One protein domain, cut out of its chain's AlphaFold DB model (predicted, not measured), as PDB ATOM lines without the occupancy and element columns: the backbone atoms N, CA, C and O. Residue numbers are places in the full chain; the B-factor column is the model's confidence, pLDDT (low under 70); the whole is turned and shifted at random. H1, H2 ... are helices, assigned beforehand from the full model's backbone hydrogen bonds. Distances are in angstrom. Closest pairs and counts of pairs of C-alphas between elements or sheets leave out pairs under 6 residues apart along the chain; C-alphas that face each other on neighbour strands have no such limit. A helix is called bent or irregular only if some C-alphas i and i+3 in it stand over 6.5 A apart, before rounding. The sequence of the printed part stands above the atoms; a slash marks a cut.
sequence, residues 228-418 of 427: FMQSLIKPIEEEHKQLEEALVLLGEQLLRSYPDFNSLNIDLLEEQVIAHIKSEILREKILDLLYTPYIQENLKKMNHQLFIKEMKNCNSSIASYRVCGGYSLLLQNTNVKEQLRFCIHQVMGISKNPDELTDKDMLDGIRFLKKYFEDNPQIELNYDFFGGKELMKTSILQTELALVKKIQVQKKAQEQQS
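This is residues 228 to 418 of the 427 residues of a protein of Legionella norrlandica (UniProt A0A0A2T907). Two long helices, H1 and H5, run side by side in opposite ways as a bar, and two helical hairpins cross it: H2 with H3 towards one end, H7 with H8 towards the other. H7 packs on H5 and H8 packs on H7, while residues 411 to 418 of H8 stick out; short H4 lies beside the beginning of H5, and H6 near its end. The 191 printed residues hold eight named helices, H1 to H8 in chain order, and no named strand: all helix. The whole is only just loose, close to compact, with a radius of gyration of the C-alphas of 19.5 A and spans of 55 by 46 by 28 A.

Start at H1, residues 228 to 257, and find H5, residues 304 to 331, the hub touching five helices. They touch closest at the C-alphas of Gly 251 and Ile 308, 6.2 A apart, at a shallow tilt of 12 degrees, opposite ways. H2, residues 266 to 276, and H3, residues 280 to 290, are a hairpin, closest at C-alphas 273 and 283, 6.2 A. H3 touches residues 242 to 247 of H1 alone, C-alphas 243 and 282 being closest at 6.6 A, about perpendicular at 79 degrees. H4, residues 293 to 301, forms a hairpin with H5, closest at C-alphas 299 and 307, 7.2 A. At residues 318 to 329 of H5 alone, look for H7, residues 359 to 375: it touches H5, about perpendicular at 74 degrees, and C-alphas 325 and 365 are closest at 3.8 A. H7 and H8, residues 389 to 418, are a hairpin at a shallow tilt of 29 degrees, closest at C-alphas 363 and 400, 6.1 A. H6, residues 338 to 347, is close to H5 but not clearly touching, with C-alphas 331 and 341 closest at 6.5 A. H2 and H7 are apart. Each O i to N i+4 pair is within hydrogen-bond range in H2, H3, H5, H6, H7 and H8, against 23 of 26 in H1 and 3 of 5 in H4.

Find C-alpha 228 at (-47.310, -41.388, 29.212); from there H1 runs 43.8 A. H5 begins at (-27.198, -22.086, 2.855) and runs 40.3 A. H4 is irregular, with C-alphas 297 and 300 7.6 A apart. H7 runs 24.4 A, and H8 runs 43.7 A to C-alpha 418 at (-12.451, -27.235, 48.774).

The C-alphas farthest apart, of Arg 256 and Gln 417, are 59.9 A apart. The printed part has no cut. The links H6 to H7 and H7 to H8 are long. Look at residues 416 to 418 for pLDDT under 70.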
ATOM      1  N   PHE A 228     -47.572 -42.828  29.198       98.25
ATOM      2  CA  PHE A 228     -47.310 -41.388  29.212       98.25
ATOM      3  C   PHE A 228     -46.184 -41.017  28.236       98.25
ATOM      4  O   PHE A 228     -46.410 -40.188  27.355       98.25
ATOM      5  N   MET A 229     -45.015 -41.664  28.308       98.50
ATOM      6  CA  MET A 229     -43.886 -41.369  27.408       98.50
ATOM      7  C   MET A 229     -44.198 -41.658  25.938       98.50
ATOM      8  O   MET A 229     -43.883 -40.848  25.067       98.50
ATOM      9  N   GLN A 230     -44.871 -42.773  25.653       97.69
ATOM     10  CA  GLN A 230     -45.330 -43.114  24.305       97.69
ATOM     11  C   GLN A 230     -46.400 -42.143  23.789       97.69
ATOM     12  O   GLN A 230     -46.486 -41.908  22.585       97.69
ATOM     13  N   SER A 231     -47.225 -41.571  24.668       97.75
ATOM     14  CA  SER A 231     -48.152 -40.510  24.277       97.75
ATOM     15  C   SER A 231     -47.436 -39.178  24.055       97.75
ATOM     16  O   SER A 231     -47.818 -38.461  23.140       97.75
ATOM     17  N   LEU A 232     -46.382 -38.875  24.825       98.00
ATOM     18  CA  LEU A 232     -45.597 -37.639  24.740       98.00
ATOM     19  C   LEU A 232     -44.751 -37.577  23.464       98.00
ATOM     20  O   LEU A 232     -44.655 -36.519  22.850       98.00
ATOM     21  N   ILE A 233     -44.146 -38.695  23.051       97.19
ATOM     22  CA  ILE A 233     -43.261 -38.716  21.879       97.19
ATOM     23  C   ILE A 233     -44.017 -38.412  20.578       97.19
ATOM     24  O   ILE A 233     -43.498 -37.688  19.738       97.19
ATOM     25  N   LYS A 234     -45.263 -38.884  20.435       96.31
ATOM     26  CA  LYS A 234     -46.069 -38.733  19.208       96.31
ATOM     27  C   LYS A 234     -46.232 -37.277  18.739       96.31
ATOM     28  O   LYS A 234     -45.880 -36.990  17.599       96.31
ATOM     29  N   PRO A 235     -46.748 -36.343  19.560       95.94
ATOM     30  CA  PRO A 235     -46.883 -34.948  19.151       95.94
ATOM     31  C   PRO A 235     -45.529 -34.244  18.979       95.94
ATOM     32  O   PRO A 235     -45.429 -33.347  18.148       95.94
ATOM     33  N   ILE A 236     -44.477 -34.660  19.698       96.69
ATOM     34  CA  ILE A 236     -43.118 -34.128  19.492       96.69
ATOM     35  C   ILE A 236     -42.580 -34.545  18.117       96.69
ATOM     36  O   ILE A 236     -41.965 -33.733  17.438       96.69
ATOM     37  N   GLU A 237     -42.813 -35.789  17.695       96.69
ATOM     38  CA  GLU A 237     -42.422 -36.282  16.367       96.69
ATOM     39  C   GLU A 237     -43.175 -35.582  15.244       96.69
ATOM     40  O   GLU A 237     -42.571 -35.221  14.237       96.69
ATOM     41  N   GLU A 238     -44.480 -35.380  15.418       95.12
ATOM     42  CA  GLU A 238     -45.296 -34.671  14.436       95.12
ATOM     43  C   GLU A 238     -44.815 -33.224  14.277       95.12
ATOM     44  O   GLU A 238     -44.581 -32.768  13.159       95.12
ATOM     45  N   GLU A 239     -44.573 -32.522  15.387       94.06
ATOM     46  CA  GLU A 239     -43.986 -31.181  15.358       94.06
ATOM     47  C   GLU A 239     -42.598 -31.179  14.707       94.06
ATOM     48  O   GLU A 239     -42.325 -30.343  13.847       94.06
ATOM     49  N   HIS A 240     -41.725 -32.112  15.102       95.44
ATOM     50  CA  HIS A 240     -40.366 -32.226  14.571       95.44
ATOM     51  C   HIS A 240     -40.386 -32.377  13.048       95.44
ATOM     52  O   HIS A 240     -39.687 -31.630  12.360       95.44
ATOM     53  N   LYS A 241     -41.251 -33.255  12.528       95.81
ATOM     54  CA  LYS A 241     -41.431 -33.493  11.093       95.81
ATOM     55  C   LYS A 241     -41.957 -32.258  10.360       95.81
ATOM     56  O   LYS A 241     -41.380 -31.867   9.347       95.81
ATOM     57  N   GLN A 242     -43.010 -31.623  10.875       95.06
ATOM     58  CA  GLN A 242     -43.575 -30.408  10.272       95.06
ATOM     59  C   GLN A 242     -42.537 -29.282  10.188       95.06
ATOM     60  O   GLN A 242     -42.470 -28.560   9.192       95.06
ATOM     61  N   LEU A 243     -41.700 -29.147  11.219       95.31
ATOM     62  CA  LEU A 243     -40.645 -28.141  11.248       95.31
ATOM     63  C   LEU A 243     -39.512 -28.476  10.269       95.31
ATOM     64  O   LEU A 243     -39.012 -27.581   9.594       95.31
ATOM     65  N   GLU A 244     -39.130 -29.748  10.131       95.19
ATOM     66  CA  GLU A 244     -38.143 -30.157   9.125       95.19
ATOM     67  C   GLU A 244     -38.614 -29.881   7.695       95.19
ATOM     68  O   GLU A 244     -37.826 -29.378   6.889       95.19
ATOM     69  N   GLU A 245     -39.878 -30.170   7.384       95.00
ATOM     70  CA  GLU A 245     -40.488 -29.869   6.084       95.00
ATOM     71  C   GLU A 245     -40.506 -28.356   5.818       95.00
ATOM     72  O   GLU A 245     -40.098 -27.902   4.746       95.00
ATOM     73  N   ALA A 246     -40.886 -27.556   6.818       95.00
ATOM     74  CA  ALA A 246     -40.874 -26.099   6.724       95.00
ATOM     75  C   ALA A 246     -39.456 -25.529   6.529       95.00
ATOM     76  O   ALA A 246     -39.265 -24.617   5.724       95.00
ATOM     77  N   LEU A 247     -38.445 -26.090   7.201       95.69
ATOM     78  CA  LEU A 247     -37.043 -25.694   7.032       95.69
ATOM     79  C   LEU A 247     -36.497 -26.051   5.643       95.69
ATOM     80  O   LEU A 247     -35.677 -25.305   5.108       95.69
ATOM     81  N   VAL A 248     -36.938 -27.157   5.031       94.38
ATOM     82  CA  VAL A 248     -36.585 -27.478   3.634       94.38
ATOM     83  C   VAL A 248     -37.133 -26.413   2.693       94.38
ATOM     84  O   VAL A 248     -36.373 -25.860   1.900       94.38
ATOM     85  N   LEU A 249     -38.418 -26.077   2.829       92.25
ATOM     86  CA  LEU A 249     -39.050 -25.036   2.017       92.25
ATOM     87  C   LEU A 249     -38.351 -23.686   2.199       92.25
ATOM     88  O   LEU A 249     -38.039 -23.025   1.211       92.25
ATOM     89  N   LEU A 250     -38.052 -23.300   3.442       93.50
ATOM     90  CA  LEU A 250     -37.309 -22.076   3.735       93.50
ATOM     91  C   LEU A 250     -35.935 -22.083   3.054       93.50
ATOM     92  O   LEU A 250     -35.573 -21.102   2.416       93.50
ATOM     93  N   GLY A 251     -35.193 -23.191   3.131       92.75
ATOM     94  CA  GLY A 251     -33.887 -23.330   2.484       92.75
ATOM     95  C   GLY A 251     -33.931 -23.139   0.967       92.75
ATOM     96  O   GLY A 251     -33.080 -22.446   0.409       92.75
ATOM     97  N   GLU A 252     -34.938 -23.709   0.304       92.75
ATOM     98  CA  GLU A 252     -35.141 -23.537  -1.139       92.75
ATOM     99  C   GLU A 252     -35.483 -22.091  -1.512       92.75
ATOM    100  O   GLU A 252     -35.002 -21.595  -2.533       92.75
ATOM    101  N   GLN A 253     -36.297 -21.404  -0.702       91.31
ATOM    102  CA  GLN A 253     -36.645 -20.001  -0.947       91.31
ATOM    103  C   GLN A 253     -35.465 -19.067  -0.681       91.31
ATOM    104  O   GLN A 253     -35.190 -18.200  -1.506       91.31
ATOM    105  N   LEU A 254     -34.718 -19.282   0.407       92.50
ATOM    106  CA  LEU A 254     -33.524 -18.496   0.728       92.50
ATOM    107  C   LEU A 254     -32.506 -18.546  -0.408       92.50
ATOM    108  O   LEU A 254     -32.050 -17.499  -0.855       92.50
ATOM    109  N   LEU A 255     -32.233 -19.738  -0.947       91.69
ATOM    110  CA  LEU A 255     -31.296 -19.902  -2.058       91.69
ATOM    111  C   LEU A 255     -31.743 -19.162  -3.334       91.69
ATOM    112  O   LEU A 255     -30.904 -18.700  -4.106       91.69
ATOM    113  N   ARG A 256     -33.059 -19.059  -3.574       89.62
ATOM    114  CA  ARG A 256     -33.622 -18.343  -4.733       89.62
ATOM    115  C   ARG A 256     -33.586 -16.829  -4.550       89.62
ATOM    116  O   ARG A 256     -33.236 -16.124  -5.491       89.62
ATOM    117  N   SER A 257     -33.965 -16.348  -3.369       88.25
ATOM    118  CA  SER A 257     -34.074 -14.917  -3.064       88.25
ATOM    119  C   SER A 257     -32.715 -14.274  -2.771       88.25
ATOM    120  O   SER A 257     -32.508 -13.111  -3.110       88.25
ATOM    121  N   TYR A 258     -31.777 -15.029  -2.191       89.81
ATOM    122  CA  TYR A 258     -30.458 -14.554  -1.767       89.81
ATOM    123  C   TYR A 258     -29.361 -15.553  -2.163       89.81
ATOM    124  O   TYR A 258     -28.941 -16.360  -1.344       89.81
ATOM    125  N   PRO A 259     -28.844 -15.515  -3.404       88.19
ATOM    126  CA  PRO A 259     -27.800 -16.448  -3.839       88.19
ATOM    127  C   PRO A 259     -26.508 -16.380  -3.004       88.19
ATOM    128  O   PRO A 259     -25.850 -17.403  -2.807       88.19
ATOM    129  N   ASP A 260     -26.153 -15.194  -2.494       89.38
ATOM    130  CA  ASP A 260     -25.054 -15.011  -1.542       89.38
ATOM    131  C   ASP A 260     -25.571 -15.096  -0.100       89.38
ATOM    132  O   ASP A 260     -26.281 -14.216   0.380       89.38
ATOM    133  N   PHE A 261     -25.185 -16.151   0.619       89.75
ATOM    134  CA  PHE A 261     -25.594 -16.328   2.013       89.75
ATOM    135  C   PHE A 261     -24.991 -15.257   2.934       89.75
ATOM    136  O   PHE A 261     -25.598 -14.902   3.939       89.75
ATOM    137  N   ASN A 262     -23.814 -14.715   2.606       87.75
ATOM    138  CA  ASN A 262     -23.119 -13.770   3.483       87.75
ATOM    139  C   ASN A 262     -23.826 -12.413   3.582       87.75
ATOM    140  O   ASN A 262     -23.537 -11.647   4.502       87.75
ATOM    141  N   SER A 263     -24.745 -12.110   2.658       86.81
ATOM    142  CA  SER A 263     -25.589 -10.918   2.746       86.81
ATOM    143  C   SER A 263     -26.753 -11.071   3.726       86.81
ATOM    144  O   SER A 263     -27.396 -10.076   4.050       86.81
ATOM    145  N   LEU A 264     -27.048 -12.292   4.190       88.81
ATOM    146  CA  LEU A 264     -28.120 -12.538   5.149       88.81
ATOM    147  C   LEU A 264     -27.677 -12.162   6.567       88.81
ATOM    148  O   LEU A 264     -26.612 -12.548   7.048       88.81
ATOM    149  N   ASN A 265     -28.545 -11.434   7.260       89.88
ATOM    150  CA  ASN A 265     -28.479 -11.204   8.697       89.88
ATOM    151  C   ASN A 265     -29.750 -11.771   9.358       89.88
ATOM    152  O   ASN A 265     -30.621 -12.314   8.677       89.88
ATOM    153  N   ILE A 266     -29.840 -11.686  10.687       90.62
ATOM    154  CA  ILE A 266     -30.981 -12.238  11.435       90.62
ATOM    155  C   ILE A 266     -32.294 -11.562  11.026       90.62
ATOM    156  O   ILE A 266     -33.267 -12.268  10.783       90.62
ATOM    157  N   ASP A 267     -32.296 -10.237  10.866       91.75
ATOM    158  CA  ASP A 267     -33.493  -9.468  10.502       91.75
ATOM    159  C   ASP A 267     -34.055  -9.914   9.140       91.75
ATOM    160  O   ASP A 267     -35.244 -10.199   9.006       91.75
ATOM    161  N   LEU A 268     -33.186 -10.082   8.137       92.06
ATOM    162  CA  LEU A 268     -33.576 -10.579   6.816       92.06
ATOM    163  C   LEU A 268     -34.088 -12.020   6.887       92.06
ATOM    164  O   LEU A 268     -35.061 -12.358   6.218       92.06
ATOM    165  N   LEU A 269     -33.460 -12.884   7.687       92.38
ATOM    166  CA  LEU A 269     -33.932 -14.258   7.869       92.38
ATOM    167  C   LEU A 269     -35.321 -14.293   8.512       92.38
ATOM    168  O   LEU A 269     -36.164 -15.072   8.070       92.38
ATOM    169  N   GLU A 270     -35.581 -13.441   9.501       93.81
ATOM    170  CA  GLU A 270     -36.897 -13.297  10.122       93.81
ATOM    171  C   GLU A 270     -37.956 -12.848   9.107       93.81
ATOM    172  O   GLU A 270     -39.007 -13.485   8.995       93.81
ATOM    173  N   GLU A 271     -37.656 -11.841   8.282       92.62
ATOM    174  CA  GLU A 271     -38.545 -11.413   7.195       92.62
ATOM    175  C   GLU A 271     -38.859 -12.559   6.222       92.62
ATOM    176  O   GLU A 271     -40.013 -12.743   5.822       92.62
ATOM    177  N   GLN A 272     -37.861 -13.374   5.864       91.88
ATOM    178  CA  GLN A 272     -38.062 -14.525   4.977       91.88
ATOM    179  C   GLN A 272     -38.908 -15.624   5.627       91.88
ATOM    180  O   GLN A 272     -39.764 -16.215   4.961       91.88
ATOM    181  N   VAL A 273     -38.727 -15.881   6.924       92.75
ATOM    182  CA  VAL A 273     -39.580 -16.808   7.683       92.75
ATOM    183  C   VAL A 273     -41.028 -16.319   7.669       92.75
ATOM    184  O   VAL A 273     -41.932 -17.097   7.356       92.75
ATOM    185  N   ILE A 274     -41.257 -15.029   7.930       91.56
ATOM    186  CA  ILE A 274     -42.595 -14.423   7.934       91.56
ATOM    187  C   ILE A 274     -43.243 -14.477   6.544       91.56
ATOM    188  O   ILE A 274     -44.432 -14.783   6.438       91.56
ATOM    189  N   ALA A 275     -42.476 -14.216   5.484       90.12
ATOM    190  CA  ALA A 275     -42.978 -14.177   4.112       90.12
ATOM    191  C   ALA A 275     -43.339 -15.563   3.552       90.12
ATOM    192  O   ALA A 275     -44.300 -15.692   2.789       90.12
ATOM    193  N   HIS A 276     -42.581 -16.605   3.911       89.62
ATOM    194  CA  HIS A 276     -42.685 -17.915   3.259       89.62
ATOM    195  C   HIS A 276     -43.370 -18.998   4.096       89.62
ATOM    196  O   HIS A 276     -43.905 -19.954   3.526       89.62
ATOM    197  N   ILE A 277     -43.426 -18.859   5.421       91.38
ATOM    198  CA  ILE A 277     -44.070 -19.840   6.300       91.38
ATOM    199  C   ILE A 277     -45.454 -19.329   6.704       91.38
ATOM    200  O   ILE A 277     -45.598 -18.417   7.505       91.38
ATOM    201  N   LYS A 278     -46.518 -19.928   6.157       89.06
ATOM    202  CA  LYS A 278     -47.899 -19.453   6.393       89.06
ATOM    203  C   LYS A 278     -48.382 -19.679   7.828       89.06
ATOM    204  O   LYS A 278     -49.081 -18.838   8.389       89.06
ATOM    205  N   SER A 279     -48.035 -20.824   8.414       90.88
ATOM    206  CA  SER A 279     -48.444 -21.172   9.777       90.88
ATOM    207  C   SER A 279     -47.743 -20.258  10.779       90.88
ATOM    208  O   SER A 279     -46.518 -20.198  10.807       90.88
ATOM    209  N   GLU A 280     -48.515 -19.531  11.583       89.50
ATOM    210  CA  GLU A 280     -47.999 -18.687  12.670       89.50
ATOM    211  C   GLU A 280     -47.239 -19.520  13.708       89.50
ATOM    212  O   GLU A 280     -46.095 -19.218  14.020       89.50
ATOM    213  N   ILE A 281     -47.799 -20.670  14.096       88.94
ATOM    214  CA  ILE A 281     -47.172 -21.605  15.038       88.94
ATOM    215  C   ILE A 281     -45.812 -22.101  14.520       88.94
ATOM    216  O   ILE A 281     -44.850 -22.203  15.277       88.94
ATOM    217  N   LEU A 282     -45.707 -22.434  13.225       91.12
ATOM    218  CA  LEU A 282     -44.428 -22.879  12.657       91.12
ATOM    219  C   LEU A 282     -43.439 -21.720  12.506       91.12
ATOM    220  O   LEU A 282     -42.243 -21.943  12.674       91.12
ATOM    221  N   ARG A 283     -43.915 -20.500  12.218       93.62
ATOM    222  CA  ARG A 283     -43.067 -19.300  12.190       93.62
ATOM    223  C   ARG A 283     -42.410 -19.083  13.539       93.62
ATOM    224  O   ARG A 283     -41.187 -19.059  13.591       93.62
ATOM    225  N   GLU A 284     -43.194 -19.017  14.610       91.69
ATOM    226  CA  GLU A 284     -42.678 -18.828  15.971       91.69
ATOM    227  C   GLU A 284     -41.628 -19.885  16.329       91.69
ATOM    228  O   GLU A 284     -40.544 -19.551  16.796       91.69
ATOM    229  N   LYS A 285     -41.881 -21.158  16.003       91.56
ATOM    230  CA  LYS A 285     -40.928 -22.248  16.268       91.56
ATOM    231  C   LYS A 285     -39.634 -22.136  15.455       91.56
ATOM    232  O   LYS A 285     -38.564 -22.443  15.972       91.56
ATOM    233  N   ILE A 286     -39.701 -21.706  14.194       94.31
ATOM    234  CA  ILE A 286     -38.500 -21.470  13.375       94.31
ATOM    235  C   ILE A 286     -37.728 -20.251  13.888       94.31
ATOM    236  O   ILE A 286     -36.498 -20.284  13.905       94.31
ATOM    237  N   LEU A 287     -38.421 -19.203  14.334       93.69
ATOM    238  CA  LEU A 287     -37.785 -18.044  14.954       93.69
ATOM    239  C   LEU A 287     -37.090 -18.444  16.260       93.69
ATOM    240  O   LEU A 287     -35.916 -18.132  16.429       93.69
ATOM    241  N   ASP A 288     -37.727 -19.237  17.119       91.50
ATOM    242  CA  ASP A 288     -37.096 -19.790  18.325       91.50
ATOM    243  C   ASP A 288     -35.779 -20.533  18.011       91.50
ATOM    244  O   ASP A 288     -34.785 -20.397  18.734       91.50
ATOM    245  N   LEU A 289     -35.727 -21.283  16.902       93.81
ATOM    246  CA  LEU A 289     -34.489 -21.911  16.429       93.81
ATOM    247  C   LEU A 289     -33.459 -20.877  15.953       93.81
ATOM    248  O   LEU A 289     -32.286 -20.974  16.315       93.81
ATOM    249  N   LEU A 290     -33.886 -19.880  15.176       93.94
ATOM    250  CA  LEU A 290     -33.024 -18.817  14.650       93.94
ATOM    251  C   LEU A 290     -32.361 -18.014  15.779       93.94
ATOM    252  O   LEU A 290     -31.179 -17.682  15.701       93.94
ATOM    253  N   TYR A 291     -33.114 -17.757  16.846       92.81
ATOM    254  CA  TYR A 291     -32.675 -17.032  18.037       92.81
ATOM    255  C   TYR A 291     -31.904 -17.903  19.042       92.81
ATOM    256  O   TYR A 291     -31.515 -17.429  20.110       92.81
ATOM    257  N   THR A 292     -31.618 -19.166  18.715       90.56
ATOM    258  CA  THR A 292     -30.744 -19.997  19.548       90.56
ATOM    259  C   THR A 292     -29.303 -19.459  19.484       90.56
ATOM    260  O   THR A 292     -28.796 -19.264  18.375       90.56
ATOM    261  N   PRO A 293     -28.586 -19.285  20.620       90.19
ATOM    262  CA  PRO A 293     -27.248 -18.674  20.640       90.19
ATOM    263  C   PRO A 293     -26.261 -19.308  19.656       90.19
ATOM    264  O   PRO A 293     -25.538 -18.614  18.952       90.19
ATOM    265  N   TYR A 294     -26.303 -20.637  19.526       88.88
ATOM    266  CA  TYR A 294     -25.458 -21.370  18.590       88.88
ATOM    267  C   TYR A 294     -25.654 -20.939  17.126       88.88
ATOM    268  O   TYR A 294     -24.668 -20.795  16.403       88.88
ATOM    269  N   ILE A 295     -26.897 -20.709  16.690       92.56
ATOM    270  CA  ILE A 295     -27.191 -20.253  15.326       92.56
ATOM    271  C   ILE A 295     -26.719 -18.810  15.152       92.56
ATOM    272  O   ILE A 295     -25.983 -18.519  14.210       92.56
ATOM    273  N   GLN A 296     -27.062 -17.926  16.091       91.81
ATOM    274  CA  GLN A 296     -26.711 -16.505  16.017       91.81
ATOM    275  C   GLN A 296     -25.193 -16.269  15.985       91.81
ATOM    276  O   GLN A 296     -24.693 -15.507  15.155       91.81
ATOM    277  N   GLU A 297     -24.445 -16.950  16.854       91.31
ATOM    278  CA  GLU A 297     -22.991 -16.794  16.979       91.31
ATOM    279  C   GLU A 297     -22.227 -17.336  15.763       91.31
ATOM    280  O   GLU A 297     -21.138 -16.851  15.437       91.31
ATOM    281  N   ASN A 298     -22.788 -18.335  15.077       91.75
ATOM    282  CA  ASN A 298     -22.123 -19.011  13.965       91.75
ATOM    283  C   ASN A 298     -22.658 -18.613  12.586       91.75
ATOM    284  O   ASN A 298     -22.037 -18.994  11.595       91.75
ATOM    285  N   LEU A 299     -23.722 -17.807  12.494       91.44
ATOM    286  CA  LEU A 299     -24.380 -17.449  11.231       91.44
ATOM    287  C   LEU A 299     -23.395 -16.951  10.161       91.44
ATOM    288  O   LEU A 299     -23.401 -17.440   9.036       91.44
ATOM    289  N   LYS A 300     -22.470 -16.055  10.534       88.69
ATOM    290  CA  LYS A 300     -21.456 -15.481   9.622       88.69
ATOM    291  C   LYS A 300     -20.446 -16.496   9.066       88.69
ATOM    292  O   LYS A 300     -19.669 -16.158   8.182       88.69
ATOM    293  N   LYS A 301     -20.394 -17.704   9.629       90.06
ATOM    294  CA  LYS A 301     -19.497 -18.794   9.213       90.06
ATOM    295  C   LYS A 301     -20.235 -19.876   8.421       90.06
ATOM    296  O   LYS A 301     -19.615 -20.864   8.032       90.06
ATOM    297  N   MET A 302     -21.547 -19.733   8.225       93.31
ATOM    298  CA  MET A 302     -22.378 -20.719   7.544       93.31
ATOM    299  C   MET A 302     -22.566 -20.385   6.063       93.31
ATOM    300  O   MET A 302     -22.327 -19.273   5.608       93.31
ATOM    301  N   ASN A 303     -23.009 -21.384   5.307       93.19
ATOM    302  CA  ASN A 303     -23.604 -21.221   3.985       93.19
ATOM    303  C   ASN A 303     -25.048 -21.751   4.027       93.19
ATOM    304  O   ASN A 303     -25.447 -22.342   5.031       93.19
ATOM    305  N   HIS A 304     -25.810 -21.606   2.938       91.69
ATOM    306  CA  HIS A 304     -27.198 -22.086   2.855       91.69
ATOM    307  C   HIS A 304     -27.383 -23.520   3.370       91.69
ATOM    308  O   HIS A 304     -28.254 -23.790   4.196       91.69
ATOM    309  N   GLN A 305     -26.543 -24.447   2.902       93.00
ATOM    310  CA  GLN A 305     -26.655 -25.859   3.256       93.00
ATOM    311  C   GLN A 305     -26.343 -26.100   4.736       93.00
ATOM    312  O   GLN A 305     -27.057 -26.854   5.398       93.00
ATOM    313  N   LEU A 306     -25.289 -25.466   5.256       94.56
ATOM    314  CA  LEU A 306     -24.889 -25.601   6.650       94.56
ATOM    315  C   LEU A 306     -25.923 -24.964   7.581       94.56
ATOM    316  O   LEU A 306     -26.294 -25.595   8.559       94.56
ATOM    317  N   PHE A 307     -26.462 -23.793   7.244       94.81
ATOM    318  CA  PHE A 307     -27.507 -23.130   8.026       94.81
ATOM    319  C   PHE A 307     -28.742 -24.016   8.200       94.81
ATOM    320  O   PHE A 307     -29.153 -24.291   9.326       94.81
ATOM    321  N   ILE A 308     -29.294 -24.544   7.104       95.44
ATOM    322  CA  ILE A 308     -30.467 -25.427   7.176       95.44
ATOM    323  C   ILE A 308     -30.145 -26.717   7.933       95.44
ATOM    324  O   ILE A 308     -30.969 -27.195   8.715       95.44
ATOM    325  N   LYS A 309     -28.946 -27.277   7.742       95.44
ATOM    326  CA  LYS A 309     -28.497 -28.457   8.489       95.44
ATOM    327  C   LYS A 309     -28.434 -28.180   9.994       95.44
ATOM    328  O   LYS A 309     -28.964 -28.971  10.768       95.44
ATOM    329  N   GLU A 310     -27.833 -27.070  10.410       95.38
ATOM    330  CA  GLU A 310     -27.707 -26.714  11.825       95.38
ATOM    331  C   GLU A 310     -29.067 -26.383  12.454       95.38
ATOM    332  O   GLU A 310     -29.346 -26.854  13.554       95.38
ATOM    333  N   MET A 311     -29.975 -25.711  11.738       96.06
ATOM    334  CA  MET A 311     -31.358 -25.494  12.195       96.06
ATOM    335  C   MET A 311     -32.092 -26.823  12.449       96.06
ATOM    336  O   MET A 311     -32.746 -26.993  13.482       96.06
ATOM    337  N   LYS A 312     -31.941 -27.809  11.551       96.19
ATOM    338  CA  LYS A 312     -32.500 -29.162  11.733       96.19
ATOM    339  C   LYS A 312     -31.854 -29.915  12.901       96.19
ATOM    340  O   LYS A 312     -32.551 -30.611  13.645       96.19
ATOM    341  N   ASN A 313     -30.545 -29.762  13.096       94.88
ATOM    342  CA  ASN A 313     -29.835 -30.338  14.240       94.88
ATOM    343  C   ASN A 313     -30.318 -29.726  15.564       94.88
ATOM    344  O   ASN A 313     -30.543 -30.463  16.528       94.88
ATOM    345  N   CYS A 314     -30.535 -28.408  15.611       94.19
ATOM    346  CA  CYS A 314     -31.114 -27.719  16.764       94.19
ATOM    347  C   CYS A 314     -32.530 -28.229  17.061       94.19
ATOM    348  O   CYS A 314     -32.798 -28.614  18.198       94.19
ATOM    349  N   ASN A 315     -33.397 -28.341  16.047       95.62
ATOM    350  CA  ASN A 315     -34.738 -28.921  16.194       95.62
ATOM    351  C   ASN A 315     -34.689 -30.343  16.782       95.62
ATOM    352  O   ASN A 315     -35.345 -30.647  17.778       95.62
ATOM    353  N   SER A 316     -33.840 -31.204  16.214       96.19
ATOM    354  CA  SER A 316     -33.651 -32.583  16.683       96.19
ATOM    355  C   SER A 316     -33.114 -32.642  18.117       96.19
ATOM    356  O   SER A 316     -33.521 -33.494  18.911       96.19
ATOM    357  N   SER A 317     -32.224 -31.718  18.482       94.44
ATOM    358  CA  SER A 317     -31.683 -31.618  19.838       94.44
ATOM    359  C   SER A 317     -32.768 -31.205  20.830       94.44
ATOM    360  O   SER A 317     -32.955 -31.886  21.835       94.44
ATOM    361  N   ILE A 318     -33.542 -30.158  20.529       94.12
ATOM    362  CA  ILE A 318     -34.662 -29.700  21.367       94.12
ATOM    363  C   ILE A 318     -35.680 -30.826  21.567       94.12
ATOM    364  O   ILE A 318     -36.089 -31.088  22.699       94.12
ATOM    365  N   ALA A 319     -36.047 -31.538  20.498       96.62
ATOM    366  CA  ALA A 319     -36.944 -32.686  20.578       96.62
ATOM    367  C   ALA A 319     -36.392 -33.777  21.518       96.62
ATOM    368  O   ALA A 319     -37.108 -34.263  22.395       96.62
ATOM    369  N   SER A 320     -35.097 -34.092  21.416       96.75
ATOM    370  CA  SER A 320     -34.422 -35.053  22.302       96.75
ATOM    371  C   SER A 320     -34.432 -34.598  23.766       96.75
ATOM    372  O   SER A 320     -34.738 -35.392  24.656       96.75
ATOM    373  N   TYR A 321     -34.169 -33.314  24.034       96.06
ATOM    374  CA  TYR A 321     -34.193 -32.757  25.390       96.06
ATOM    375  C   TYR A 321     -35.600 -32.699  25.997       96.06
ATOM    376  O   TYR A 321     -35.746 -32.934  27.196       96.06
ATOM    377  N   ARG A 322     -36.651 -32.472  25.199       96.81
ATOM    378  CA  ARG A 322     -38.047 -32.563  25.673       96.81
ATOM    379  C   ARG A 322     -38.385 -33.978  26.142       96.81
ATOM    380  O   ARG A 322     -38.953 -34.154  27.220       96.81
ATOM    381  N   VAL A 323     -37.983 -34.992  25.376       97.38
ATOM    382  CA  VAL A 323     -38.185 -36.401  25.755       97.38
ATOM    383  C   VAL A 323     -37.334 -36.772  26.972       97.38
ATOM    384  O   VAL A 323     -37.837 -37.409  27.899       97.38
ATOM    385  N   CYS A 324     -36.082 -36.306  27.022       96.94
ATOM    386  CA  CYS A 324     -35.214 -36.419  28.197       96.94
ATOM    387  C   CYS A 324     -35.874 -35.813  29.444       96.94
ATOM    388  O   CYS A 324     -35.837 -36.416  30.515       96.94
ATOM    389  N   GLY A 325     -36.544 -34.666  29.311       97.69
ATOM    390  CA  GLY A 325     -37.329 -34.058  30.380       97.69
ATOM    391  C   GLY A 325     -38.465 -34.949  30.871       97.69
ATOM    392  O   GLY A 325     -38.652 -35.091  32.079       97.69
ATOM    393  N   GLY A 326     -39.185 -35.603  29.954       98.00
ATOM    394  CA  GLY A 326     -40.219 -36.587  30.295       98.00
ATOM    395  C   GLY A 326     -39.659 -37.761  31.101       98.00
ATOM    396  O   GLY A 326     -40.193 -38.107  32.156       98.00
ATOM    397  N   TYR A 327     -38.530 -38.322  30.667       98.25
ATOM    398  CA  TYR A 327     -37.851 -39.387  31.407       98.25
ATOM    399  C   TYR A 327     -37.288 -38.913  32.747       98.25
ATOM    400  O   TYR A 327     -37.433 -39.613  33.744       98.25
ATOM    401  N   SER A 328     -36.719 -37.712  32.808       97.69
ATOM    402  CA  SER A 328     -36.205 -37.105  34.042       97.69
ATOM    403  C   SER A 328     -37.316 -36.914  35.073       97.69
ATOM    404  O   SER A 328     -37.143 -37.248  36.246       97.69
ATOM    405  N   LEU A 329     -38.498 -36.468  34.633       97.88
ATOM    406  CA  LEU A 329     -39.691 -36.364  35.474       97.88
ATOM    407  C   LEU A 329     -40.090 -37.725  36.067       97.88
ATOM    408  O   LEU A 329     -40.415 -37.816  37.253       97.88
ATOM    409  N   LEU A 330     -40.032 -38.795  35.268       97.75
ATOM    410  CA  LEU A 330     -40.290 -40.156  35.741       97.75
ATOM    411  C   LEU A 330     -39.197 -40.654  36.701       97.75
ATOM    412  O   LEU A 330     -39.520 -41.197  37.758       97.75
ATOM    413  N   LEU A 331     -37.918 -40.435  36.391       96.94
ATOM    414  CA  LEU A 331     -36.781 -40.857  37.219       96.94
ATOM    415  C   LEU A 331     -36.749 -40.163  38.588       96.94
ATOM    416  O   LEU A 331     -36.277 -40.752  39.562       96.94
ATOM    417  N   GLN A 332     -37.287 -38.950  38.706       95.69
ATOM    418  CA  GLN A 332     -37.432 -38.274  40.000       95.69
ATOM    419  C   GLN A 332     -38.661 -38.746  40.794       95.69
ATOM    420  O   GLN A 332     -38.777 -38.459  41.986       95.69
ATOM    421  N   ASN A 333     -39.568 -39.514  40.184       94.81
ATOM    422  CA  ASN A 333     -40.760 -40.016  40.855       94.81
ATOM    423  C   ASN A 333     -40.478 -41.331  41.608       94.81
ATOM    424  O   ASN A 333     -40.012 -42.324  41.044       94.81
ATOM    425  N   THR A 334     -40.834 -41.381  42.894       91.81
ATOM    426  CA  THR A 334     -40.624 -42.554  43.768       91.81
ATOM    427  C   THR A 334     -41.466 -43.772  43.381       91.81
ATOM    428  O   THR A 334     -41.191 -44.895  43.811       91.81
ATOM    429  N   ASN A 335     -42.498 -43.579  42.556       92.50
ATOM    430  CA  ASN A 335     -43.322 -44.674  42.062       92.50
ATOM    431  C   ASN A 335     -42.656 -45.463  40.930       92.50
ATOM    432  O   ASN A 335     -43.107 -46.575  40.660       92.50
ATOM    433  N   VAL A 336     -41.620 -44.925  40.280       95.56
ATOM    434  CA  VAL A 336     -40.890 -45.612  39.206       95.56
ATOM    435  C   VAL A 336     -39.873 -46.574  39.817       95.56
ATOM    436  O   VAL A 336     -38.972 -46.162  40.553       95.56
ATOM    437  N   LYS A 337     -40.056 -47.869  39.545       94.94
ATOM    438  CA  LYS A 337     -39.265 -48.974  40.106       94.94
ATOM    439  C   LYS A 337     -37.996 -49.229  39.299       94.94
ATOM    440  O   LYS A 337     -37.937 -48.890  38.122       94.94
ATOM    441  N   GLU A 338     -37.018 -49.876  39.930       93.94
ATOM    442  CA  GLU A 338     -35.688 -50.154  39.364       93.94
ATOM    443  C   GLU A 338     -35.729 -50.793  37.973       93.94
ATOM    444  O   GLU A 338     -34.992 -50.373  37.088       93.94
ATOM    445  N   GLN A 339     -36.637 -51.744  37.732       93.94
ATOM    446  CA  GLN A 339     -36.769 -52.375  36.417       93.94
ATOM    447  C   GLN A 339     -37.136 -51.358  35.324       93.94
ATOM    448  O   GLN A 339     -36.554 -51.377  34.245       93.94
ATOM    449  N   LEU A 340     -38.069 -50.437  35.603       96.69
ATOM    450  CA  LEU A 340     -38.426 -49.391  34.645       96.69
ATOM    451  C   LEU A 340     -37.320 -48.332  34.549       96.69
ATOM    452  O   LEU A 340     -37.029 -47.873  33.448       96.69
ATOM    453  N   ARG A 341     -36.658 -47.977  35.661       96.94
ATOM    454  CA  ARG A 341     -35.487 -47.076  35.652       96.94
ATOM    455  C   ARG A 341     -34.394 -47.606  34.731       96.94
ATOM    456  O   ARG A 341     -33.874 -46.854  33.916       96.94
ATOM    457  N   PHE A 342     -34.103 -48.903  34.807       96.00
ATOM    458  CA  PHE A 342     -33.145 -49.563  33.928       96.00
ATOM    459  C   PHE A 342     -33.531 -49.422  32.449       96.00
ATOM    460  O   PHE A 342     -32.704 -48.977  31.654       96.00
ATOM    461  N   CYS A 343     -34.786 -49.702  32.083       96.62
ATOM    462  CA  CYS A 343     -35.258 -49.507  30.708       96.62
ATOM    463  C   CYS A 343     -35.173 -48.037  30.265       96.62
ATOM    464  O   CYS A 343     -34.751 -47.758  29.146       96.62
ATOM    465  N   ILE A 344     -35.498 -47.079  31.141       97.50
ATOM    466  CA  ILE A 344     -35.328 -45.647  30.856       97.50
ATOM    467  C   ILE A 344     -33.850 -45.326  30.584       97.50
ATOM    468  O   ILE A 344     -33.537 -44.683  29.585       97.50
ATOM    469  N   HIS A 345     -32.924 -45.815  31.411       96.12
ATOM    470  CA  HIS A 345     -31.489 -45.623  31.188       96.12
ATOM    471  C   HIS A 345     -31.004 -46.275  29.883       96.12
ATOM    472  O   HIS A 345     -30.098 -45.744  29.243       96.12
ATOM    473  N   GLN A 346     -31.604 -47.388  29.447       95.00
ATOM    474  CA  GLN A 346     -31.330 -47.969  28.128       95.00
ATOM    475  C   GLN A 346     -31.795 -47.052  26.993       95.00
ATOM    476  O   GLN A 346     -31.014 -46.801  26.077       95.00
ATOM    477  N   VAL A 347     -33.012 -46.497  27.073       95.12
ATOM    478  CA  VAL A 347     -33.512 -45.524  26.082       95.12
ATOM    479  C   VAL A 347     -32.581 -44.315  25.988       95.12
ATOM    480  O   VAL A 347     -32.278 -43.854  24.889       95.12
ATOM    481  N   MET A 348     -32.095 -43.841  27.136       93.94
ATOM    482  CA  MET A 348     -31.198 -42.690  27.252       93.94
ATOM    483  C   MET A 348     -29.728 -43.005  26.916       93.94
ATOM    484  O   MET A 348     -28.908 -42.096  26.917       93.94
ATOM    485  N   GLY A 349     -29.377 -44.262  26.621       93.75
ATOM    486  CA  GLY A 349     -28.007 -44.662  26.268       93.75
ATOM    487  C   GLY A 349     -27.022 -44.757  27.441       93.75
ATOM    488  O   GLY A 349     -25.836 -44.959  27.210       93.75
ATOM    489  N   ILE A 350     -27.500 -44.678  28.687       93.94
ATOM    490  CA  ILE A 350     -26.691 -44.584  29.922       93.94
ATOM    491  C   ILE A 350     -26.843 -45.794  30.849       93.94
ATOM    492  O   ILE A 350     -26.465 -45.758  32.014       93.94
ATOM    493  N   SER A 351     -27.395 -46.905  30.357       90.31
ATOM    494  CA  SER A 351     -27.638 -48.113  31.170       90.31
ATOM    495  C   SER A 351     -26.404 -48.667  31.897       90.31
ATOM    496  O   SER A 351     -26.554 -49.296  32.942       90.31
ATOM    497  N   LYS A 352     -25.195 -48.433  31.370       89.88
ATOM    498  CA  LYS A 352     -23.930 -48.855  31.993       89.88
ATOM    499  C   LYS A 352     -23.467 -47.924  33.114       89.88
ATOM    500  O   LYS A 352     -22.751 -48.376  33.999       89.88
ATOM    501  N   ASN A 353     -23.844 -46.651  33.050       90.94
ATOM    502  CA  ASN A 353     -23.438 -45.626  34.000       90.94
ATOM    503  C   ASN A 353     -24.558 -44.580  34.156       90.94
ATOM    504  O   ASN A 353     -24.525 -43.534  33.506       90.94
ATOM    505  N   PRO A 354     -25.574 -44.861  34.992       90.69
ATOM    506  CA  PRO A 354     -26.690 -43.943  35.215       90.69
ATOM    507  C   PRO A 354     -26.272 -42.560  35.726       90.69
ATOM    508  O   PRO A 354     -26.974 -41.584  35.467       90.69
ATOM    509  N   ASP A 355     -25.120 -42.470  36.400       89.69
ATOM    510  CA  ASP A 355     -24.584 -41.224  36.959       89.69
ATOM    511  C   ASP A 355     -24.115 -40.231  35.878       89.69
ATOM    512  O   ASP A 355     -23.827 -39.074  36.187       89.69
ATOM    513  N   GLU A 356     -24.066 -40.644  34.602       90.69
ATOM    514  CA  GLU A 356     -23.844 -39.726  33.477       90.69
ATOM    515  C   GLU A 356     -24.944 -38.670  33.360       90.69
ATOM    516  O   GLU A 356     -24.664 -37.556  32.926       90.69
ATOM    517  N   LEU A 357     -26.176 -38.998  33.760       93.38
ATOM    518  CA  LEU A 357     -27.290 -38.056  33.787       93.38
ATOM    519  C   LEU A 357     -27.329 -37.355  35.147       93.38
ATOM    520  O   LEU A 357     -27.899 -37.865  36.113       93.38
ATOM    521  N   THR A 358     -26.729 -36.169  35.229       93.69
ATOM    522  CA  THR A 358     -26.635 -35.431  36.494       93.69
ATOM    523  C   THR A 358     -27.956 -34.757  36.870       93.69
ATOM    524  O   THR A 358     -28.820 -34.510  36.025       93.69
ATOM    525  N   ASP A 359     -28.099 -34.353  38.139       94.12
ATOM    526  CA  ASP A 359     -29.250 -33.555  38.597       94.12
ATOM    527  C   ASP A 359     -29.427 -32.262  37.773       94.12
ATOM    528  O   ASP A 359     -30.552 -31.806  37.556       94.12
ATOM    529  N   LYS A 360     -28.321 -31.672  37.291       94.00
ATOM    530  CA  LYS A 360     -28.353 -30.489  36.423       94.00
ATOM    531  C   LYS A 360     -28.939 -30.821  35.051       94.00
ATOM    532  O   LYS A 360     -29.807 -30.092  34.584       94.00
ATOM    533  N   ASP A 361     -28.509 -31.923  34.445       94.38
ATOM    534  CA  ASP A 361     -29.010 -32.352  33.137       94.38
ATOM    535  C   ASP A 361     -30.511 -32.685  33.202       94.38
ATOM    536  O   ASP A 361     -31.282 -32.298  32.322       94.38
ATOM    537  N   MET A 362     -30.953 -33.325  34.291       95.94
ATOM    538  CA  MET A 362     -32.375 -33.581  34.543       95.94
ATOM    539  C   MET A 362     -33.182 -32.287  34.704       95.94
ATOM    540  O   MET A 362     -34.301 -32.193  34.195       95.94
ATOM    541  N   LEU A 363     -32.630 -31.285  35.400       96.38
ATOM    542  CA  LEU A 363     -33.272 -29.979  35.565       96.38
ATOM    543  C   LEU A 363     -33.435 -29.269  34.217       96.38
ATOM    544  O   LEU A 363     -34.513 -28.748  33.928       96.38
ATOM    545  N   ASP A 364     -32.389 -29.265  33.394       94.44
ATOM    546  CA  ASP A 364     -32.432 -28.642  32.073       94.44
ATOM    547  C   ASP A 364     -33.444 -29.366  31.166       94.44
ATOM    548  O   ASP A 364     -34.291 -28.714  30.553       94.44
ATOM    549  N   GLY A 365     -33.479 -30.703  31.182       96.00
ATOM    550  CA  GLY A 365     -34.515 -31.486  30.500       96.00
ATOM    551  C   GLY A 365     -35.937 -31.136  30.959       96.00
ATOM    552  O   GLY A 365     -36.828 -30.928  30.133       96.00
ATOM    553  N   ILE A 366     -36.170 -31.012  32.269       97.19
ATOM    554  CA  ILE A 366     -37.482 -30.625  32.817       97.19
ATOM    555  C   ILE A 366     -37.894 -29.226  32.361       97.19
ATOM    556  O   ILE A 366     -39.071 -29.013  32.078       97.19
ATOM    557  N   ARG A 367     -36.956 -28.283  32.228       95.88
ATOM    558  CA  ARG A 367     -37.247 -26.945  31.691       95.88
ATOM    559  C   ARG A 367     -37.665 -26.994  30.225       95.88
ATOM    560  O   ARG A 367     -38.641 -26.340  29.868       95.88
ATOM    561  N   PHE A 368     -37.002 -27.810  29.403       95.19
ATOM    562  CA  PHE A 368     -37.431 -28.046  28.018       95.19
ATOM    563  C   PHE A 368     -38.839 -28.644  27.949       95.19
ATOM    564  O   PHE A 368     -39.655 -28.204  27.137       95.19
ATOM    565  N   LEU A 369     -39.145 -29.618  28.810       96.69
ATOM    566  CA  LEU A 369     -40.479 -30.213  28.894       96.69
ATOM    567  C   LEU A 369     -41.534 -29.197  29.354       96.69
ATOM    568  O   LEU A 369     -42.632 -29.151  28.806       96.69
ATOM    569  N   LYS A 370     -41.211 -28.385  30.361       96.25
ATOM    570  CA  LYS A 370     -42.105 -27.359  30.901       96.25
ATOM    571  C   LYS A 370     -42.445 -26.315  29.841       96.25
ATOM    572  O   LYS A 370     -43.630 -26.122  29.585       96.25
ATOM    573  N   LYS A 371     -41.433 -25.747  29.170       93.94
ATOM    574  CA  LYS A 371     -41.634 -24.809  28.054       93.94
ATOM    575  C   LYS A 371     -42.513 -25.441  26.970       93.94
ATOM    576  O   LYS A 371     -43.484 -24.841  26.538       93.94
ATOM    577  N   TYR A 372     -42.267 -26.705  26.616       94.88
ATOM    578  CA  TYR A 372     -43.098 -27.410  25.636       94.88
ATOM    579  C   TYR A 372     -44.589 -27.469  26.016       94.88
ATOM    580  O   TYR A 372     -45.443 -27.282  25.151       94.88
ATOM    581  N   PHE A 373     -44.925 -27.704  27.288       94.62
ATOM    582  CA  PHE A 373     -46.320 -27.701  27.746       94.62
ATOM    583  C   PHE A 373     -46.934 -26.302  27.856       94.62
ATOM    584  O   PHE A 373     -48.150 -26.173  27.701       94.62
ATOM    585  N   GLU A 374     -46.123 -25.281  28.139       92.50
ATOM    586  CA  GLU A 374     -46.539 -23.874  28.120       92.50
ATOM    587  C   GLU A 374     -46.892 -23.438  26.690       92.50
ATOM    588  O   GLU A 374     -47.960 -22.866  26.477       92.50
ATOM    589  N   ASP A 375     -46.069 -23.829  25.713       89.94
ATOM    590  CA  ASP A 375     -46.268 -23.535  24.288       89.94
ATOM    591  C   ASP A 375     -47.419 -24.358  23.670       89.94
ATOM    592  O   ASP A 375     -48.016 -23.964  22.669       89.94
ATOM    593  N   ASN A 376     -47.754 -25.519  24.250       90.06
ATOM    594  CA  ASN A 376     -48.760 -26.445  23.713       90.06
ATOM    595  C   ASN A 376     -49.836 -26.803  24.761       90.06
ATOM    596  O   ASN A 376     -49.993 -27.973  25.138       90.06
ATOM    597  N   PRO A 377     -50.653 -25.835  25.223       87.94
ATOM    598  CA  PRO A 377     -51.585 -26.041  26.330       87.94
ATOM    599  C   PRO A 377     -52.727 -27.010  26.003       87.94
ATOM    600  O   PRO A 377     -53.334 -27.546  26.929       87.94
ATOM    601  N   GLN A 378     -53.021 -27.268  24.727       87.19
ATOM    602  CA  GLN A 378     -54.101 -28.164  24.284       87.19
ATOM    603  C   GLN A 378     -53.651 -29.610  24.053       87.19
ATOM    604  O   GLN A 378     -54.439 -30.435  23.606       87.19
ATOM    605  N   ILE A 379     -52.398 -29.946  24.366       90.50
ATOM    606  CA  ILE A 379     -51.889 -31.295  24.138       90.50
ATOM    607  C   ILE A 379     -52.631 -32.334  24.999       90.50
ATOM    608  O   ILE A 379     -52.762 -32.201  26.229       90.50
ATOM    609  N   GLU A 380     -53.123 -33.379  24.337       92.06
ATOM    610  CA  GLU A 380     -53.794 -34.523  24.952       92.06
ATOM    611  C   GLU A 380     -52.829 -35.706  25.017       92.06
ATOM    612  O   GLU A 380     -52.405 -36.245  23.997       92.06
ATOM    613  N   LEU A 381     -52.467 -36.098  26.239       95.44
ATOM    614  CA  LEU A 381     -51.549 -37.198  26.528       95.44
ATOM    615  C   LEU A 381     -52.222 -38.196  27.476       95.44
ATOM    616  O   LEU A 381     -53.245 -37.900  28.099       95.44
ATOM    617  N   ASN A 382     -51.608 -39.365  27.651       96.12
ATOM    618  CA  ASN A 382     -52.014 -40.299  28.693       96.12
ATOM    619  C   ASN A 382     -51.440 -39.849  30.047       96.12
ATOM    620  O   ASN A 382     -50.290 -40.135  30.382       96.12
ATOM    621  N   TYR A 383     -52.248 -39.140  30.836       96.12
ATOM    622  CA  TYR A 383     -51.851 -38.605  32.144       96.12
ATOM    623  C   TYR A 383     -52.124 -39.558  33.324       96.12
ATOM    624  O   TYR A 383     -51.972 -39.158  34.485       96.12
ATOM    625  N   ASP A 384     -52.511 -40.812  33.070       94.94
ATOM    626  CA  ASP A 384     -52.985 -41.741  34.105       94.94
ATOM    627  C   ASP A 384     -51.934 -42.060  35.169       94.94
ATOM    628  O   ASP A 384     -52.281 -42.378  36.307       94.94
ATOM    629  N   PHE A 385     -50.647 -41.990  34.816       96.44
ATOM    630  CA  PHE A 385     -49.554 -42.189  35.768       96.44
ATOM    631  C   PHE A 385     -49.570 -41.148  36.894       96.44
ATOM    632  O   PHE A 385     -49.369 -41.489  38.063       96.44
ATOM    633  N   PHE A 386     -49.829 -39.891  36.530       95.50
ATOM    634  CA  PHE A 386     -49.874 -38.755  37.449       95.50
ATOM    635  C   PHE A 386     -51.258 -38.569  38.079       95.50
ATOM    636  O   PHE A 386     -51.384 -37.828  39.048       95.50
ATOM    637  N   GLY A 387     -52.286 -39.241  37.552       93.88
ATOM    638  CA  GLY A 387     -53.679 -39.061  37.968       93.88
ATOM    639  C   GLY A 387     -54.368 -37.867  37.300       93.88
ATOM    640  O   GLY A 387     -55.380 -37.393  37.808       93.88
ATOM    641  N   GLY A 388     -53.827 -37.368  36.184       95.00
ATOM    642  CA  GLY A 388     -54.404 -36.264  35.414       95.00
ATOM    643  C   GLY A 388     -53.409 -35.152  35.075       95.00
ATOM    644  O   GLY A 388     -52.309 -35.069  35.625       95.00
ATOM    645  N   LYS A 389     -53.814 -34.277  34.149       94.88
ATOM    646  CA  LYS A 389     -52.980 -33.198  33.593       94.88
ATOM    647  C   LYS A 389     -52.493 -32.203  34.650       94.88
ATOM    648  O   LYS A 389     -51.317 -31.855  34.668       94.88
ATOM    649  N   GLU A 390     -53.366 -31.780  35.562       94.69
ATOM    650  CA  GLU A 390     -53.010 -30.806  36.606       94.69
ATOM    651  C   GLU A 390     -52.046 -31.387  37.651       94.69
ATOM    652  O   GLU A 390     -51.121 -30.709  38.106       94.69
ATOM    653  N   LEU A 391     -52.187 -32.677  37.973       95.88
ATOM    654  CA  LEU A 391     -51.241 -33.372  38.849       95.88
ATOM    655  C   LEU A 391     -49.886 -33.578  38.164       95.88
ATOM    656  O   LEU A 391     -48.852 -33.470  38.821       95.88
ATOM    657  N   MET A 392     -49.865 -33.790  36.846       96.31
ATOM    658  CA  MET A 392     -48.626 -33.813  36.065       96.31
ATOM    659  C   MET A 392     -47.920 -32.447  36.107       96.31
ATOM    660  O   MET A 392     -46.742 -32.392  36.460       96.31
ATOM    661  N   LYS A 393     -48.633 -31.337  35.858       95.00
ATOM    662  CA  LYS A 393     -48.070 -29.974  35.971       95.00
ATOM    663  C   LYS A 393     -47.509 -29.699  37.368       95.00
ATOM    664  O   LYS A 393     -46.405 -29.173  37.507       95.00
ATOM    665  N   THR A 394     -48.241 -30.112  38.402       95.69
ATOM    666  CA  THR A 394     -47.777 -30.032  39.794       95.69
ATOM    667  C   THR A 394     -46.496 -30.844  39.995       95.69
ATOM    668  O   THR A 394     -45.547 -30.349  40.603       95.69
ATOM    669  N   SER A 395     -46.427 -32.057  39.436       95.75
ATOM    670  CA  SER A 395     -45.234 -32.909  39.491       95.75
ATOM    671  C   SER A 395     -44.035 -32.261  38.795       95.75
ATOM    672  O   SER A 395     -42.930 -32.349  39.328       95.75
ATOM    673  N   ILE A 396     -44.223 -31.595  37.649       96.88
ATOM    674  CA  ILE A 396     -43.156 -30.845  36.961       96.88
ATOM    675  C   ILE A 396     -42.598 -29.763  37.886       96.88
ATOM    676  O   ILE A 396     -41.396 -29.750  38.150       96.88
ATOM    677  N   LEU A 397     -43.466 -28.905  38.431       95.81
ATOM    678  CA  LEU A 397     -43.052 -27.796  39.293       95.81
ATOM    679  C   LEU A 397     -42.332 -28.288  40.557       95.81
ATOM    680  O   LEU A 397     -41.278 -27.769  40.923       95.81
ATOM    681  N   GLN A 398     -42.876 -29.308  41.222       96.00
ATOM    682  CA  GLN A 398     -42.263 -29.879  42.423       96.00
ATOM    683  C   GLN A 398     -40.897 -30.499  42.125       96.00
ATOM    684  O   GLN A 398     -39.968 -30.341  42.919       96.00
ATOM    685  N   THR A 399     -40.760 -31.173  40.982       96.69
ATOM    686  CA  THR A 399     -39.494 -31.789  40.576       96.69
ATOM    687  C   THR A 399     -38.448 -30.731  40.239       96.69
ATOM    688  O   THR A 399     -37.310 -30.837  40.696       96.69
ATOM    689  N   GLU A 400     -38.835 -29.679  39.515       96.25
ATOM    690  CA  GLU A 400     -37.973 -28.530  39.219       96.25
ATOM    691  C   GLU A 400     -37.423 -27.908  40.514       96.25
ATOM    692  O   GLU A 400     -36.208 -27.786  40.684       96.25
ATOM    693  N   LEU A 401     -38.300 -27.593  41.475       95.25
ATOM    694  CA  LEU A 401     -37.907 -27.024  42.769       95.25
ATOM    695  C   LEU A 401     -36.995 -27.964  43.573       95.25
ATOM    696  O   LEU A 401     -36.017 -27.517  44.181       95.25
ATOM    697  N   ALA A 402     -37.294 -29.265  43.574       95.19
ATOM    698  CA  ALA A 402     -36.493 -30.261  44.279       95.19
ATOM    699  C   ALA A 402     -35.074 -30.373  43.700       95.19
ATOM    700  O   ALA A 402     -34.107 -30.409  44.465       95.19
ATOM    701  N   LEU A 403     -34.933 -30.380  42.372       95.00
ATOM    702  CA  LEU A 403     -33.635 -30.434  41.696       95.00
ATOM    703  C   LEU A 403     -32.821 -29.158  41.919       95.00
ATOM    704  O   LEU A 403     -31.647 -29.246  42.273       95.00
ATOM    705  N   VAL A 404     -33.442 -27.978  41.815       95.31
ATOM    706  CA  VAL A 404     -32.774 -26.701  42.130       95.31
ATOM    707  C   VAL A 404     -32.191 -26.733  43.543       95.31
ATOM    708  O   VAL A 404     -31.024 -26.388  43.743       95.31
ATOM    709  N   LYS A 405     -32.972 -27.204  44.523       94.19
ATOM    710  CA  LYS A 405     -32.515 -27.328  45.911       94.19
ATOM    711  C   LYS A 405     -31.361 -28.326  46.051       94.19
ATOM    712  O   LYS A 405     -30.379 -28.006  46.719       94.19
ATOM    713  N   LYS A 406     -31.446 -29.507  45.425       92.75
ATOM    714  CA  LYS A 406     -30.373 -30.522  45.445       92.75
ATOM    715  C   LYS A 406     -29.057 -29.970  44.893       92.75
ATOM    716  O   LYS A 406     -28.033 -30.069  45.565       92.75
ATOM    717  N   ILE A 407     -29.104 -29.309  43.738       92.25
ATOM    718  CA  ILE A 407     -27.925 -28.723  43.083       92.25
ATOM    719  C   ILE A 407     -27.296 -27.633  43.960       92.25
ATOM    720  O   ILE A 407     -26.075 -27.570  44.094       92.25
ATOM    721  N   GLN A 408     -28.106 -26.778  44.593       91.62
ATOM    722  CA  GLN A 408     -27.596 -25.749  45.509       91.62
ATOM    723  C   GLN A 408     -26.892 -26.351  46.731       91.62
ATOM    724  O   GLN A 408     -25.851 -25.846  47.145       91.62
ATOM    725  N   VAL A 409     -27.443 -27.424  47.305       90.56
ATOM    726  CA  VAL A 409     -26.827 -28.125  48.444       90.56
ATOM    727  C   VAL A 409     -25.504 -28.777  48.035       90.56
ATOM    728  O   VAL A 409     -24.521 -28.635  48.755       90.56
ATOM    729  N   GLN A 410     -25.451 -29.428  46.870       88.12
ATOM    730  CA  GLN A 410     -24.225 -30.045  46.347       88.12
ATOM    731  C   GLN A 410     -23.116 -29.014  46.111       88.12
ATOM    732  O   GLN A 410     -21.980 -29.250  46.512       88.12
ATOM    733  N   LYS A 411     -23.447 -27.851  45.535       85.38
ATOM    734  CA  LYS A 411     -22.480 -26.757  45.340       85.38
ATOM    735  C   LYS A 411     -21.895 -26.265  46.662       85.38
ATOM    736  O   LYS A 411     -20.680 -26.210  46.799       85.38
ATOM    737  N   LYS A 412     -22.746 -26.010  47.662       83.62
ATOM    738  CA  LYS A 412     -22.296 -25.582  48.998       83.62
ATOM    739  C   LYS A 412     -21.408 -26.627  49.680       83.62
ATOM    740  O   LYS A 412     -20.432 -26.269  50.328       83.62
ATOM    741  N   ALA A 413     -21.729 -27.913  49.533       78.19
ATOM    742  CA  ALA A 413     -20.918 -28.995  50.086       78.19
ATOM    743  C   ALA A 413     -19.543 -29.107  49.397       78.19
ATOM    744  O   ALA A 413     -18.541 -29.346  50.068       78.19
ATOM    745  N   GLN A 414     -19.486 -28.899  48.078       78.50
ATOM    746  CA  GLN A 414     -18.234 -28.879  47.317       78.50
ATOM    747  C   GLN A 414     -17.359 -27.677  47.691       78.50
ATOM    748  O   GLN A 414     -16.167 -27.860  47.921       78.50
ATOM    749  N   GLU A 415     -17.951 -26.487  47.835       76.50
ATOM    750  CA  GLU A 415     -17.262 -25.264  48.277       76.50
ATOM    751  C   GLU A 415     -16.622 -25.460  49.669       76.50
ATOM    752  O   GLU A 415     -15.422 -25.237  49.842       76.50
ATOM    753  N   GLN A 416     -17.362 -26.027  50.628       68.06
ATOM    754  CA  GLN A 416     -16.852 -26.331  51.975       68.06
ATOM    755  C   GLN A 416     -15.744 -27.401  51.994       68.06
ATOM    756  O   GLN A 416     -14.820 -27.335  52.808       68.06
ATOM    757  N   GLN A 417     -15.799 -28.401  51.107       66.81
ATOM    758  CA  GLN A 417     -14.736 -29.406  50.986       66.81
ATOM    759  C   GLN A 417     -13.463 -28.823  50.361       66.81
ATOM    760  O   GLN A 417     -12.361 -29.143  50.814       66.81
ATOM    761  N   SER A 418     -13.591 -27.940  49.368       66.56
ATOM    762  CA  SER A 418     -12.451 -27.235  48.774       66.56
ATOM    763  C   SER A 418     -11.763 -26.275  49.751       66.56
ATOM    764  O   SER A 418     -10.534 -26.233  49.781       66.56
TER     765      SER A 418